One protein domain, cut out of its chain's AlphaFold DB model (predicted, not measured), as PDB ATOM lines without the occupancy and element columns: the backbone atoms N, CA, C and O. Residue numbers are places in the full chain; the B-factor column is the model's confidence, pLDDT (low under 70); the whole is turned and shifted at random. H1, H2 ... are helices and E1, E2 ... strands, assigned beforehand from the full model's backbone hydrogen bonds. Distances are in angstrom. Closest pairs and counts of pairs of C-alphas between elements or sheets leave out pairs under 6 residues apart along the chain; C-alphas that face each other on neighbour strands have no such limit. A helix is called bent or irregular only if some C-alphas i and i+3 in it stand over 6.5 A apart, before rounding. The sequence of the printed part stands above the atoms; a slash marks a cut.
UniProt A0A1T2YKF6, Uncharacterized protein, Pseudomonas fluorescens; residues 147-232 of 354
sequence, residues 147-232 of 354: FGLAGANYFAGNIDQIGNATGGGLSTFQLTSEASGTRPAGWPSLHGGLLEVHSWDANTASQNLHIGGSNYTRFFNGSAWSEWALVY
ATOM      1  N   PHE A 147       6.650 -35.159  24.981       63.72
ATOM      2  CA  PHE A 147       5.627 -34.267  24.409       63.72
ATOM      3  C   PHE A 147       5.924 -32.766  24.618       63.72
ATOM      4  O   PHE A 147       5.014 -31.945  24.640       63.72
ATOM      5  N   GLY A 148       7.192 -32.385  24.823       61.34
ATOM      6  CA  GLY A 148       7.560 -31.005  25.168       61.34
ATOM      7  C   GLY A 148       7.094 -30.548  26.557       61.34
ATOM      8  O   GLY A 148       7.182 -29.363  26.872       61.34
ATOM      9  N   LEU A 149       6.617 -31.463  27.409       59.47
ATOM     10  CA  LEU A 149       6.201 -31.147  28.774       59.47
ATOM     11  C   LEU A 149       7.435 -30.994  29.671       59.47
ATOM     12  O   LEU A 149       8.161 -31.960  29.907       59.47
ATOM     13  N   ALA A 150       7.625 -29.776  30.186       50.38
ATOM     14  CA  ALA A 150       8.729 -29.322  31.038       50.38
ATOM     15  C   ALA A 150      10.129 -29.405  30.380       50.38
ATOM     16  O   ALA A 150      10.549 -30.443  29.883       50.38
ATOM     17  N   GLY A 151      10.901 -28.311  30.435       59.00
ATOM     18  CA  GLY A 151      12.266 -28.214  29.884       59.00
ATOM     19  C   GLY A 151      12.354 -27.661  28.455       59.00
ATOM     20  O   GLY A 151      11.377 -27.657  27.714       59.00
ATOM     21  N   ALA A 152      13.539 -27.172  28.076       62.41
ATOM     22  CA  ALA A 152      13.786 -26.650  26.734       62.41
ATOM     23  C   ALA A 152      13.885 -27.807  25.727       62.41
ATOM     24  O   ALA A 152      14.886 -28.521  25.671       62.41
ATOM     25  N   ASN A 153      12.820 -28.010  24.953       79.75
ATOM     26  CA  ASN A 153      12.763 -29.016  23.898       79.75
ATOM     27  C   ASN A 153      13.239 -28.399  22.577       79.75
ATOM     28  O   ASN A 153      12.439 -27.892  21.790       79.75
ATOM     29  N   TYR A 154      14.555 -28.353  22.376       86.69
ATOM     30  CA  TYR A 154      15.143 -27.756  21.179       86.69
ATOM     31  C   TYR A 154      14.939 -28.640  19.948       86.69
ATOM     32  O   TYR A 154      15.179 -29.845  19.996       86.69
ATOM     33  N   PHE A 155      14.561 -28.035  18.825       87.69
ATOM     34  CA  PHE A 155      14.434 -28.727  17.546       87.69
ATOM     35  C   PHE A 155      15.289 -28.058  16.469       87.69
ATOM     36  O   PHE A 155      15.170 -26.858  16.227       87.69
ATOM     37  N   ALA A 156      16.138 -28.863  15.827       90.25
ATOM     38  CA  ALA A 156      17.084 -28.463  14.781       90.25
ATOM     39  C   ALA A 156      16.782 -29.103  13.411       90.25
ATOM     40  O   ALA A 156      17.514 -28.892  12.451       90.25
ATOM     41  N   GLY A 157      15.729 -29.922  13.308       89.25
ATOM     42  CA  GLY A 157      15.387 -30.644  12.082       89.25
ATOM     43  C   GLY A 157      14.522 -29.840  11.107       89.25
ATOM     44  O   GLY A 157      14.348 -28.626  11.232       89.25
ATOM     45  N   ASN A 158      13.929 -30.542  10.139       91.88
ATOM     46  CA  ASN A 158      12.930 -29.969   9.240       91.88
ATOM     47  C   ASN A 158      11.535 -30.009   9.889       91.88
ATOM     48  O   ASN A 158      11.007 -31.087  10.171       91.88
ATOM     49  N   ILE A 159      10.915 -28.844  10.099       91.06
ATOM     50  CA  ILE A 159       9.604 -28.736  10.753       91.06
ATOM     51  C   ILE A 159       8.463 -29.358   9.935       91.06
ATOM     52  O   ILE A 159       7.450 -29.752  10.506       91.06
ATOM     53  N   ASP A 160       8.628 -29.508   8.618       89.94
ATOM     54  CA  ASP A 160       7.647 -30.150   7.733       89.94
ATOM     55  C   ASP A 160       7.569 -31.672   7.967       89.94
ATOM     56  O   ASP A 160       6.591 -32.312   7.585       89.94
ATOM     57  N   GLN A 161       8.574 -32.265   8.622       85.75
ATOM     58  CA  GLN A 161       8.620 -33.701   8.915       85.75
ATOM     59  C   GLN A 161       7.999 -34.067  10.272       85.75
ATOM     60  O   GLN A 161       7.677 -35.231  10.493       85.75
ATOM     61  N   ILE A 162       7.785 -33.098  11.173       77.12
ATOM     62  CA  ILE A 162       7.337 -33.369  12.553       77.12
ATOM     63  C   ILE A 162       5.885 -33.878  12.604       77.12
ATOM     64  O   ILE A 162       5.543 -34.675  13.470       77.12
ATOM     65  N   GLY A 163       5.023 -33.461  11.670       62.09
ATOM     66  CA  GLY A 163       3.626 -33.923  11.610       62.09
ATOM     67  C   GLY A 163       3.405 -35.226  10.836       62.09
ATOM     68  O   GLY A 163       2.286 -35.721  10.831       62.09
ATOM     69  N   ASN A 164       4.447 -35.787  10.210       57.06
ATOM     70  CA  ASN A 164       4.379 -37.031   9.428       57.06
ATOM     71  C   ASN A 164       4.756 -38.278  10.260       57.06
ATOM     72  O   ASN A 164       5.063 -39.342   9.725       57.06
ATOM     73  N   ALA A 165       4.815 -38.152  11.588       47.47
ATOM     74  CA  ALA A 165       5.165 -39.263  12.460       47.47
ATOM     75  C   ALA A 165       3.914 -40.087  12.791       47.47
ATOM     76  O   ALA A 165       2.936 -39.579  13.332       47.47
ATOM     77  N   THR A 166       3.987 -41.384  12.511       45.62
ATOM     78  CA  THR A 166       2.988 -42.457  12.663       45.62
ATOM     79  C   THR A 166       2.417 -42.676  14.080       45.62
ATOM     80  O   THR A 166       1.821 -43.717  14.339       45.62
ATOM     81  N   GLY A 167       2.587 -41.737  15.015       52.53
ATOM     82  CA  GLY A 167       2.371 -41.963  16.447       52.53
ATOM     83  C   GLY A 167       1.358 -41.065  17.154       52.53
ATOM     84  O   GLY A 167       1.076 -41.344  18.316       52.53
ATOM     85  N   GLY A 168       0.819 -40.026  16.505       58.78
ATOM     86  CA  GLY A 168      -0.059 -39.049  17.156       58.78
ATOM     87  C   GLY A 168       0.576 -38.343  18.373       58.78
ATOM     88  O   GLY A 168       1.642 -38.706  18.872       58.78
ATOM     89  N   GLY A 169      -0.070 -37.295  18.872       75.06
ATOM     90  CA  GLY A 169       0.318 -36.582  20.086       75.06
ATOM     91  C   GLY A 169       0.510 -35.078  19.917       75.06
ATOM     92  O   GLY A 169       0.523 -34.521  18.819       75.06
ATOM     93  N   LEU A 170       0.651 -34.430  21.069       81.25
ATOM     94  CA  LEU A 170       0.978 -33.017  21.217       81.25
ATOM     95  C   LEU A 170       2.482 -32.883  21.450       81.25
ATOM     96  O   LEU A 170       3.066 -33.691  22.166       81.25
ATOM     97  N   SER A 171       3.136 -31.884  20.873       81.69
ATOM     98  CA  SER A 171       4.524 -31.559  21.206       81.69
ATOM     99  C   SER A 171       4.814 -30.084  21.017       81.69
ATOM    100  O   SER A 171       4.330 -29.467  20.072       81.69
ATOM    101  N   THR A 172       5.647 -29.538  21.896       86.38
ATOM    102  CA  THR A 172       6.114 -28.151  21.820       86.38
ATOM    103  C   THR A 172       7.630 -28.125  21.676       86.38
ATOM    104  O   THR A 172       8.331 -28.844  22.396       86.38
ATOM    105  N   PHE A 173       8.136 -27.304  20.758       88.25
ATOM    106  CA  PHE A 173       9.552 -27.196  20.422       88.25
ATOM    107  C   PHE A 173      10.017 -25.741  20.389       88.25
ATOM    108  O   PHE A 173       9.343 -24.879  19.828       88.25
ATOM    109  N   GLN A 174      11.213 -25.483  20.913       91.00
ATOM    110  CA  GLN A 174      11.953 -24.252  20.653       91.00
ATOM    111  C   GLN A 174      12.859 -24.463  19.436       91.00
ATOM    112  O   GLN A 174      13.743 -25.320  19.447       91.00
ATOM    113  N   LEU A 175      12.655 -23.685  18.379       92.81
ATOM    114  CA  LEU A 175      13.381 -23.846  17.123       92.81
ATOM    115  C   LEU A 175      14.784 -23.229  17.211       92.81
ATOM    116  O   LEU A 175      14.961 -22.061  17.581       92.81
ATOM    117  N   THR A 176      15.801 -24.020  16.873       93.94
ATOM    118  CA  THR A 176      17.197 -23.564  16.845       93.94
ATOM    119  C   THR A 176      17.517 -22.850  15.530       93.94
ATOM    120  O   THR A 176      16.675 -22.716  14.646       93.94
ATOM    121  N   SER A 177      18.745 -22.348  15.396       93.94
ATOM    122  CA  SER A 177      19.236 -21.744  14.150       93.94
ATOM    123  C   SER A 177      19.372 -22.741  12.999       93.94
ATOM    124  O   SER A 177      19.470 -22.328  11.849       93.94
ATOM    125  N   GLU A 178      19.384 -24.035  13.310       94.12
ATOM    126  CA  GLU A 178      19.504 -25.129  12.344       94.12
ATOM    127  C   GLU A 178      18.134 -25.614  11.845       94.12
ATOM    128  O   GLU A 178      18.062 -26.304  10.828       94.12
ATOM    129  N   ALA A 179      17.045 -25.221  12.521       94.06
ATOM    130  CA  ALA A 179      15.692 -25.587  12.125       94.06
ATOM    131  C   ALA A 179      15.390 -25.133  10.689       94.06
ATOM    132  O   ALA A 179      15.564 -23.967  10.322       94.06
ATOM    133  N   SER A 180      14.894 -26.066   9.881       94.75
ATOM    134  CA  SER A 180      14.603 -25.877   8.457       94.75
ATOM    135  C   SER A 180      13.147 -26.220   8.134       94.75
ATOM    136  O   SER A 180      12.398 -26.656   9.007       94.75
ATOM    137  N   GLY A 181      12.733 -26.008   6.882       93.44
ATOM    138  CA  GLY A 181      11.382 -26.298   6.391       93.44
ATOM    139  C   GLY A 181      10.694 -25.088   5.768       93.44
ATOM    140  O   GLY A 181      11.297 -24.025   5.563       93.44
ATOM    141  N   THR A 182       9.419 -25.266   5.444       94.62
ATOM    142  CA  THR A 182       8.571 -24.219   4.877       94.62
ATOM    143  C   THR A 182       8.330 -23.126   5.914       94.62
ATOM    144  O   THR A 182       7.873 -23.392   7.026       94.62
ATOM    145  N   ARG A 183       8.637 -21.879   5.552       94.31
ATOM    146  CA  ARG A 183       8.590 -20.708   6.439       94.31
ATOM    147  C   ARG A 183       7.336 -19.871   6.175       94.31
ATOM    148  O   ARG A 183       6.909 -19.805   5.021       94.31
ATOM    149  N   PRO A 184       6.768 -19.195   7.188       94.19
ATOM    150  CA  PRO A 184       5.782 -18.154   6.933       94.19
ATOM    151  C   PRO A 184       6.376 -17.026   6.081       94.19
ATOM    152  O   PRO A 184       7.565 -16.708   6.187       94.19
ATOM    153  N   ALA A 185       5.545 -16.400   5.247       86.94
ATOM    154  CA  ALA A 185       5.969 -15.284   4.408       86.94
ATOM    155  C   ALA A 185       6.564 -14.141   5.255       86.94
ATOM    156  O   ALA A 185       6.041 -13.799   6.316       86.94
ATOM    157  N   GLY A 186       7.665 -13.555   4.780       85.06
ATOM    158  CA  GLY A 186       8.360 -12.457   5.463       85.06
ATOM    159  C   GLY A 186       9.368 -12.879   6.539       85.06
ATOM    160  O   GLY A 186      10.070 -12.015   7.058       85.06
ATOM    161  N   TRP A 187       9.506 -14.178   6.841       89.25
ATOM    162  CA  TRP A 187      10.467 -14.671   7.834       89.25
ATOM    163  C   TRP A 187      11.672 -15.372   7.186       89.25
ATOM    164  O   TRP A 187      11.512 -16.431   6.574       89.25
ATOM    165  N   PRO A 188      12.902 -14.838   7.332       89.69
ATOM    166  CA  PRO A 188      14.091 -15.440   6.727       89.69
ATOM    167  C   PRO A 188      14.564 -16.699   7.468       89.69
ATOM    168  O   PRO A 188      15.198 -17.563   6.864       89.69
ATOM    169  N   SER A 189      14.246 -16.826   8.758       92.69
ATOM    170  CA  SER A 189      14.678 -17.920   9.631       92.69
ATOM    171  C   SER A 189      13.571 -18.317  10.607       92.69
ATOM    172  O   SER A 189      12.698 -17.510  10.919       92.69
ATOM    173  N   LEU A 190      13.633 -19.563  11.082       94.06
ATOM    174  CA  LEU A 190      12.761 -20.124  12.118       94.06
ATOM    175  C   LEU A 190      13.355 -19.997  13.532       94.06
ATOM    176  O   LEU A 190      12.691 -20.338  14.510       94.06
ATOM    177  N   HIS A 191      14.601 -19.526  13.649       94.31
ATOM    178  CA  HIS A 191      15.315 -19.445  14.918       94.31
ATOM    179  C   HIS A 191      14.556 -18.633  15.972       94.31
ATOM    180  O   HIS A 191      14.098 -17.523  15.705       94.31
ATOM    181  N   GLY A 192      14.467 -19.177  17.188       90.81
ATOM    182  CA  GLY A 192      13.781 -18.528  18.305       90.81
ATOM    183  C   GLY A 192      12.256 -18.632  18.234       90.81
ATOM    184  O   GLY A 192      11.580 -18.127  19.127       90.81
ATOM    185  N   GLY A 193      11.713 -19.297  17.209       93.56
ATOM    186  CA  GLY A 193      10.300 -19.638  17.139       93.56
ATOM    187  C   GLY A 193       9.915 -20.712  18.157       93.56
ATOM    188  O   GLY A 193      10.705 -21.607  18.470       93.56
ATOM    189  N   LEU A 194       8.683 -20.636  18.650       93.81
ATOM    190  CA  LEU A 194       8.041 -21.680  19.441       93.81
ATOM    191  C   LEU A 194       7.025 -22.403  18.554       93.81
ATOM    192  O   LEU A 194       6.046 -21.797  18.115       93.81
ATOM    193  N   LEU A 195       7.272 -23.681  18.280       92.81
ATOM    194  CA  LEU A 195       6.436 -24.522  17.430       92.81
ATOM    195  C   LEU A 195       5.645 -25.514  18.277       92.81
ATOM    196  O   LEU A 195       6.221 -26.355  18.963       92.81
ATOM    197  N   GLU A 196       4.330 -25.457  18.170       91.81
ATOM    198  CA  GLU A 196       3.413 -26.474  18.669       91.81
ATOM    199  C   GLU A 196       2.984 -27.362  17.508       91.81
ATOM    200  O   GLU A 196       2.611 -26.872  16.442       91.81
ATOM    201  N   VAL A 197       3.035 -28.674  17.712       88.94
ATOM    202  CA  VAL A 197       2.627 -29.675  16.728       88.94
ATOM    203  C   VAL A 197       1.608 -30.600  17.363       88.94
ATOM    204  O   VAL A 197       1.829 -31.138  18.447       88.94
ATOM    205  N   HIS A 198       0.490 -30.775  16.674       88.56
ATOM    206  CA  HIS A 198      -0.555 -31.713  17.043       88.56
ATOM    207  C   HIS A 198      -0.679 -32.697  15.888       88.56
ATOM    208  O   HIS A 198      -1.066 -32.305  14.793       88.56
ATOM    209  N   SER A 199      -0.321 -33.956  16.102       85.19
ATOM    210  CA  SER A 199      -0.572 -35.036  15.148       85.19
ATOM    211  C   SER A 199      -1.670 -35.918  15.723       85.19
ATOM    212  O   SER A 199      -1.629 -36.279  16.896       85.19
ATOM    213  N   TRP A 200      -2.677 -36.248  14.928       82.62
ATOM    214  CA  TRP A 200      -3.689 -37.231  15.317       82.62
ATOM    215  C   TRP A 200      -3.360 -38.593  14.721       82.62
ATOM    216  O   TRP A 200      -3.425 -39.605  15.414       82.62
ATOM    217  N   ASP A 201      -2.957 -38.599  13.454       80.25
ATOM    218  CA  ASP A 201      -2.537 -39.776  12.709       80.25
ATOM    219  C   ASP A 201      -1.547 -39.376  11.601       80.25
ATOM    220  O   ASP A 201      -1.103 -38.226  11.522       80.25
ATOM    221  N   ALA A 202      -1.192 -40.333  10.741       78.44
ATOM    222  CA  ALA A 202      -0.269 -40.118   9.628       78.44
ATOM    223  C   ALA A 202      -0.796 -39.147   8.553       78.44
ATOM    224  O   ALA A 202      -0.018 -38.713   7.713       78.44
ATOM    225  N   ASN A 203      -2.090 -38.815   8.557       85.50
ATOM    226  CA  ASN A 203      -2.723 -37.949   7.569       85.50
ATOM    227  C   ASN A 203      -3.198 -36.611   8.136       85.50
ATOM    228  O   ASN A 203      -3.453 -35.688   7.371       85.50
ATOM    229  N   THR A 204      -3.303 -36.481   9.451       87.00
ATOM    230  CA  THR A 204      -3.943 -35.331  10.082       87.00
ATOM    231  C   THR A 204      -3.020 -34.745  11.130       87.00
ATOM    232  O   THR A 204      -2.812 -35.322  12.201       87.00
ATOM    233  N   ALA A 205      -2.490 -33.559  10.837       90.25
ATOM    234  CA  ALA A 205      -1.701 -32.797  11.792       90.25
ATOM    235  C   ALA A 205      -1.948 -31.290  11.663       90.25
ATOM    236  O   ALA A 205      -2.368 -30.794  10.620       90.25
ATOM    237  N   SER A 206      -1.654 -30.544  12.720       93.31
ATOM    238  CA  SER A 206      -1.624 -29.085  12.714       93.31
ATOM    239  C   SER A 206      -0.351 -28.574  13.361       93.31
ATOM    240  O   SER A 206       0.224 -29.215  14.246       93.31
ATOM    241  N   GLN A 207       0.072 -27.392  12.935       94.38
ATOM    242  CA  GLN A 207       1.176 -26.675  13.547       94.38
ATOM    243  C   GLN A 207       0.771 -25.249  13.876       94.38
ATOM    244  O   GLN A 207       0.187 -24.577  13.028       94.38
ATOM    245  N   ASN A 208       1.142 -24.791  15.070       95.62
ATOM    246  CA  ASN A 208       1.082 -23.387  15.458       95.62
ATOM    247  C   ASN A 208       2.498 -22.890  15.734       95.62
ATOM    248  O   ASN A 208       3.226 -23.471  16.536       95.62
ATOM    249  N   LEU A 209       2.903 -21.822  15.060       96.50
ATOM    250  CA  LEU A 209       4.231 -21.240  15.163       96.50
ATOM    251  C   LEU A 209       4.128 -19.821  15.708       96.50
ATOM    252  O   LEU A 209       3.593 -18.929  15.052       96.50
ATOM    253  N   HIS A 210       4.722 -19.602  16.874       95.06
ATOM    254  CA  HIS A 210       4.904 -18.278  17.449       95.06
ATOM    255  C   HIS A 210       6.317 -17.794  17.136       95.06
ATOM    256  O   HIS A 210       7.296 -18.372  17.606       95.06
ATOM    257  N   ILE A 211       6.442 -16.734  16.340       93.75
ATOM    258  CA  ILE A 211       7.740 -16.169  15.962       93.75
ATOM    259  C   ILE A 211       7.634 -14.655  15.801       93.75
ATOM    260  O   ILE A 211       6.679 -14.140  15.220       93.75
ATOM    261  N   GLY A 212       8.591 -13.930  16.390       87.75
ATOM    262  CA  GLY A 212       8.668 -12.468  16.307       87.75
ATOM    263  C   GLY A 212       7.401 -11.720  16.719       87.75
ATOM    264  O   GLY A 212       7.051 -10.715  16.107       87.75
ATOM    265  N   GLY A 213       6.680 -12.237  17.717       87.25
ATOM    266  CA  GLY A 213       5.430 -11.652  18.211       87.25
ATOM    267  C   GLY A 213       4.194 -11.930  17.349       87.25
ATOM    268  O   GLY A 213       3.112 -11.458  17.685       87.25
ATOM    269  N   SER A 214       4.325 -12.699  16.265       89.94
ATOM    270  CA  SER A 214       3.208 -13.162  15.435       89.94
ATOM    271  C   SER A 214       2.924 -14.643  15.670       89.94
ATOM    272  O   SER A 214       3.809 -15.395  16.083       89.94
ATOM    273  N   ASN A 215       1.688 -15.060  15.400       94.94
ATOM    274  CA  ASN A 215       1.266 -16.454  15.475       94.94
ATOM    275  C   ASN A 215       0.785 -16.913  14.096       94.94
ATOM    276  O   ASN A 215      -0.006 -16.221  13.458       94.94
ATOM    277  N   TYR A 216       1.272 -18.062  13.646       96.69
ATOM    278  CA  TYR A 216       0.938 -18.668  12.368       96.69
ATOM    279  C   TYR A 216       0.389 -20.068  12.583       96.69
ATOM    280  O   TYR A 216       0.868 -20.791  13.450       96.69
ATOM    281  N   THR A 217      -0.557 -20.483  11.750       97.25
ATOM    282  CA  THR A 217      -1.103 -21.838  11.777       97.25
ATOM    283  C   THR A 217      -1.067 -22.480  10.397       97.25
ATOM    284  O   THR A 217      -1.157 -21.789   9.380       97.25
ATOM    285  N   ARG A 218      -0.920 -23.802  10.350       95.81
ATOM    286  CA  ARG A 218      -1.081 -24.603   9.132       95.81
ATOM    287  C   ARG A 218      -1.524 -26.021   9.460       95.81
ATOM    288  O   ARG A 218      -1.337 -26.498  10.580       95.81
ATOM    289  N   PHE A 219      -2.048 -26.710   8.454       93.81
ATOM    290  CA  PHE A 219      -2.600 -28.055   8.586       93.81
ATOM    291  C   PHE A 219      -1.980 -29.004   7.563       93.81
ATOM    292  O   PHE A 219      -1.673 -28.608   6.441       93.81
ATOM    293  N   PHE A 220      -1.808 -30.259   7.953       91.38
ATOM    294  CA  PHE A 220      -1.438 -31.364   7.083       91.38
ATOM    295  C   PHE A 220      -2.670 -32.229   6.828       91.38
ATOM    296  O   PHE A 220      -3.387 -32.562   7.773       91.38
ATOM    297  N   ASN A 221      -2.902 -32.576   5.561       88.31
ATOM    298  CA  ASN A 221      -4.049 -33.378   5.126       88.31
ATOM    299  C   ASN A 221      -3.600 -34.541   4.217       88.31
ATOM    300  O   ASN A 221      -3.921 -34.589   3.030       88.31
ATOM    301  N   GLY A 222      -2.764 -35.432   4.748       82.50
ATOM    302  CA  GLY A 222      -2.360 -36.706   4.136       82.50
ATOM    303  C   GLY A 222      -1.316 -36.624   3.029       82.50
ATOM    304  O   GLY A 222      -0.551 -37.566   2.841       82.50
ATOM    305  N   SER A 223      -1.252 -35.513   2.300       85.38
ATOM    306  CA  SER A 223      -0.378 -35.373   1.130       85.38
ATOM    307  C   SER A 223       0.567 -34.182   1.213       85.38
ATOM    308  O   SER A 223       1.713 -34.272   0.775       85.38
ATOM    309  N   ALA A 224       0.108 -33.067   1.777       88.81
ATOM    310  CA  ALA A 224       0.875 -31.837   1.850       88.81
ATOM    311  C   ALA A 224       0.451 -30.978   3.041       88.81
ATOM    312  O   ALA A 224      -0.668 -31.076   3.554       88.81
ATOM    313  N   TRP A 225       1.370 -30.108   3.449       92.81
ATOM    314  CA  TRP A 225       1.079 -29.003   4.348       92.81
ATOM    315  C   TRP A 225       0.386 -27.880   3.582       92.81
ATOM    316  O   TRP A 225       0.805 -27.528   2.479       92.81
ATOM    317  N   SER A 226      -0.635 -27.279   4.190       94.75
ATOM    318  CA  SER A 226      -1.135 -25.981   3.754       94.75
ATOM    319  C   SER A 226      -0.047 -24.917   3.906       94.75
ATOM    320  O   SER A 226       0.898 -25.064   4.693       94.75
ATOM    321  N   GLU A 227      -0.218 -23.799   3.206       94.94
ATOM    322  CA  GLU A 227       0.562 -22.604   3.502       94.94
ATOM    323  C   GLU A 227       0.337 -22.149   4.951       94.94
ATOM    324  O   GLU A 227      -0.680 -22.463   5.583       94.94
ATOM    325  N   TRP A 228       1.311 -21.411   5.481       96.62
ATOM    326  CA  TRP A 228       1.191 -20.765   6.781       96.62
ATOM    327  C   TRP A 228       0.196 -19.610   6.713       96.62
ATOM    328  O   TRP A 228       0.410 -18.640   5.987       96.62
ATOM    329  N   ALA A 229      -0.848 -19.676   7.529       94.88
ATOM    330  CA  ALA A 229      -1.805 -18.598   7.715       94.88
ATOM    331  C   ALA A 229      -1.438 -17.773   8.954       94.88
ATOM    332  O   ALA A 229      -1.286 -18.320  10.045       94.88
ATOM    333  N   LEU A 230      -1.311 -16.452   8.802       93.31
ATOM    334  CA  LEU A 230      -1.147 -15.534   9.933       93.31
ATOM    335  C   LEU A 230      -2.457 -15.448  10.727       93.31
ATOM    336  O   LEU A 230      -3.524 -15.209  10.162       93.31
ATOM    337  N   VAL A 231      -2.369 -15.591  12.047       94.12
ATOM    338  CA  VAL A 231      -3.503 -15.412  12.952       94.12
ATOM    339  C   VAL A 231      -3.647 -13.930  13.285       94.12
ATOM    340  O   VAL A 231      -2.783 -13.318  13.925       94.12
ATOM    341  N   TYR A 232      -4.767 -13.350  12.859       92.75
ATOM    342  CA  TYR A 232      -5.124 -11.979  13.193       92.75
ATOM    343  C   TYR A 232      -5.872 -11.911  14.529       92.75
ATOM    344  O   TYR A 232      -6.866 -12.597  14.751       92.75
TER     345      TYR A 232
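AT A GLANCE: This is residues 147 to 232 of the 354 residues of an uncharacterized protein of Pseudomonas fluorescens (UniProt A0A1T2YKF6). One twisted sheet of four strands makes a wall, with the short helix H1 and the long loop of residues 176 to 193 over one of its faces and the other face bare. The first residues, 147 to 153, loop out beyond E1, and the last ones fold back along E4 at the opposite edge. The 86 printed residues hold H1, E1, E2, E3, E4 in that order; the sheet's order is E1 - E2 - E3 - E4, all antiparallel. The class is mostly strand, though under half of the residues are in named elements; the whole is compact, with a radius of gyration of the C-alphas of 11.9 A and spans of 30 by 29 by 23 A.

IN THESE COORDINATES: Find C-alpha 159 at (9.604, -28.736, 10.753), where H1 begins; it runs to residue 164, 9.9 A. It is irregular, but only just: C-alphas 160 and 163 are 6.7 A apart. Next come E1, residues 169 to 175, 18.5 A; E2, residues 194 to 199, 16.5 A; E3, residues 204 to 211, 23.2 A; and E4, residues 214 to 221, 23.8 A, ending at C-alpha 221, (-4.049, -33.378, 5.126).

HOW THE PARTS SIT: The strands form a meander, each the antiparallel neighbour of the one before. Look for N 171 and O 197, 2.9 A, between E1 and E2; N 196 and O 208, 2.8 A, between E2 and E3; N 209 and O 216, 2.8 A, between E3 and E4. H1 is on the sheet at a height of 7.1 A, over E3 and along the strands, at 17 degrees to E3 on the local plane; their closest C-alphas, Gly 163 and Ala 205, are 5.4 A apart. In H1, 0 of 2 O i to N i+4 pairs and 2 of 3 O i to N i+3 pairs are within hydrogen-bond range. E1 and E4 are apart.

THE WHOLE: The farthest C-alphas, Gly 151 and Ser 223, are 32.2 A apart. The printed part has no cut; the link from E1 to E2 is long, 18 residues. Confidence is under 70 at residues 147 to 152 and 163 to 168.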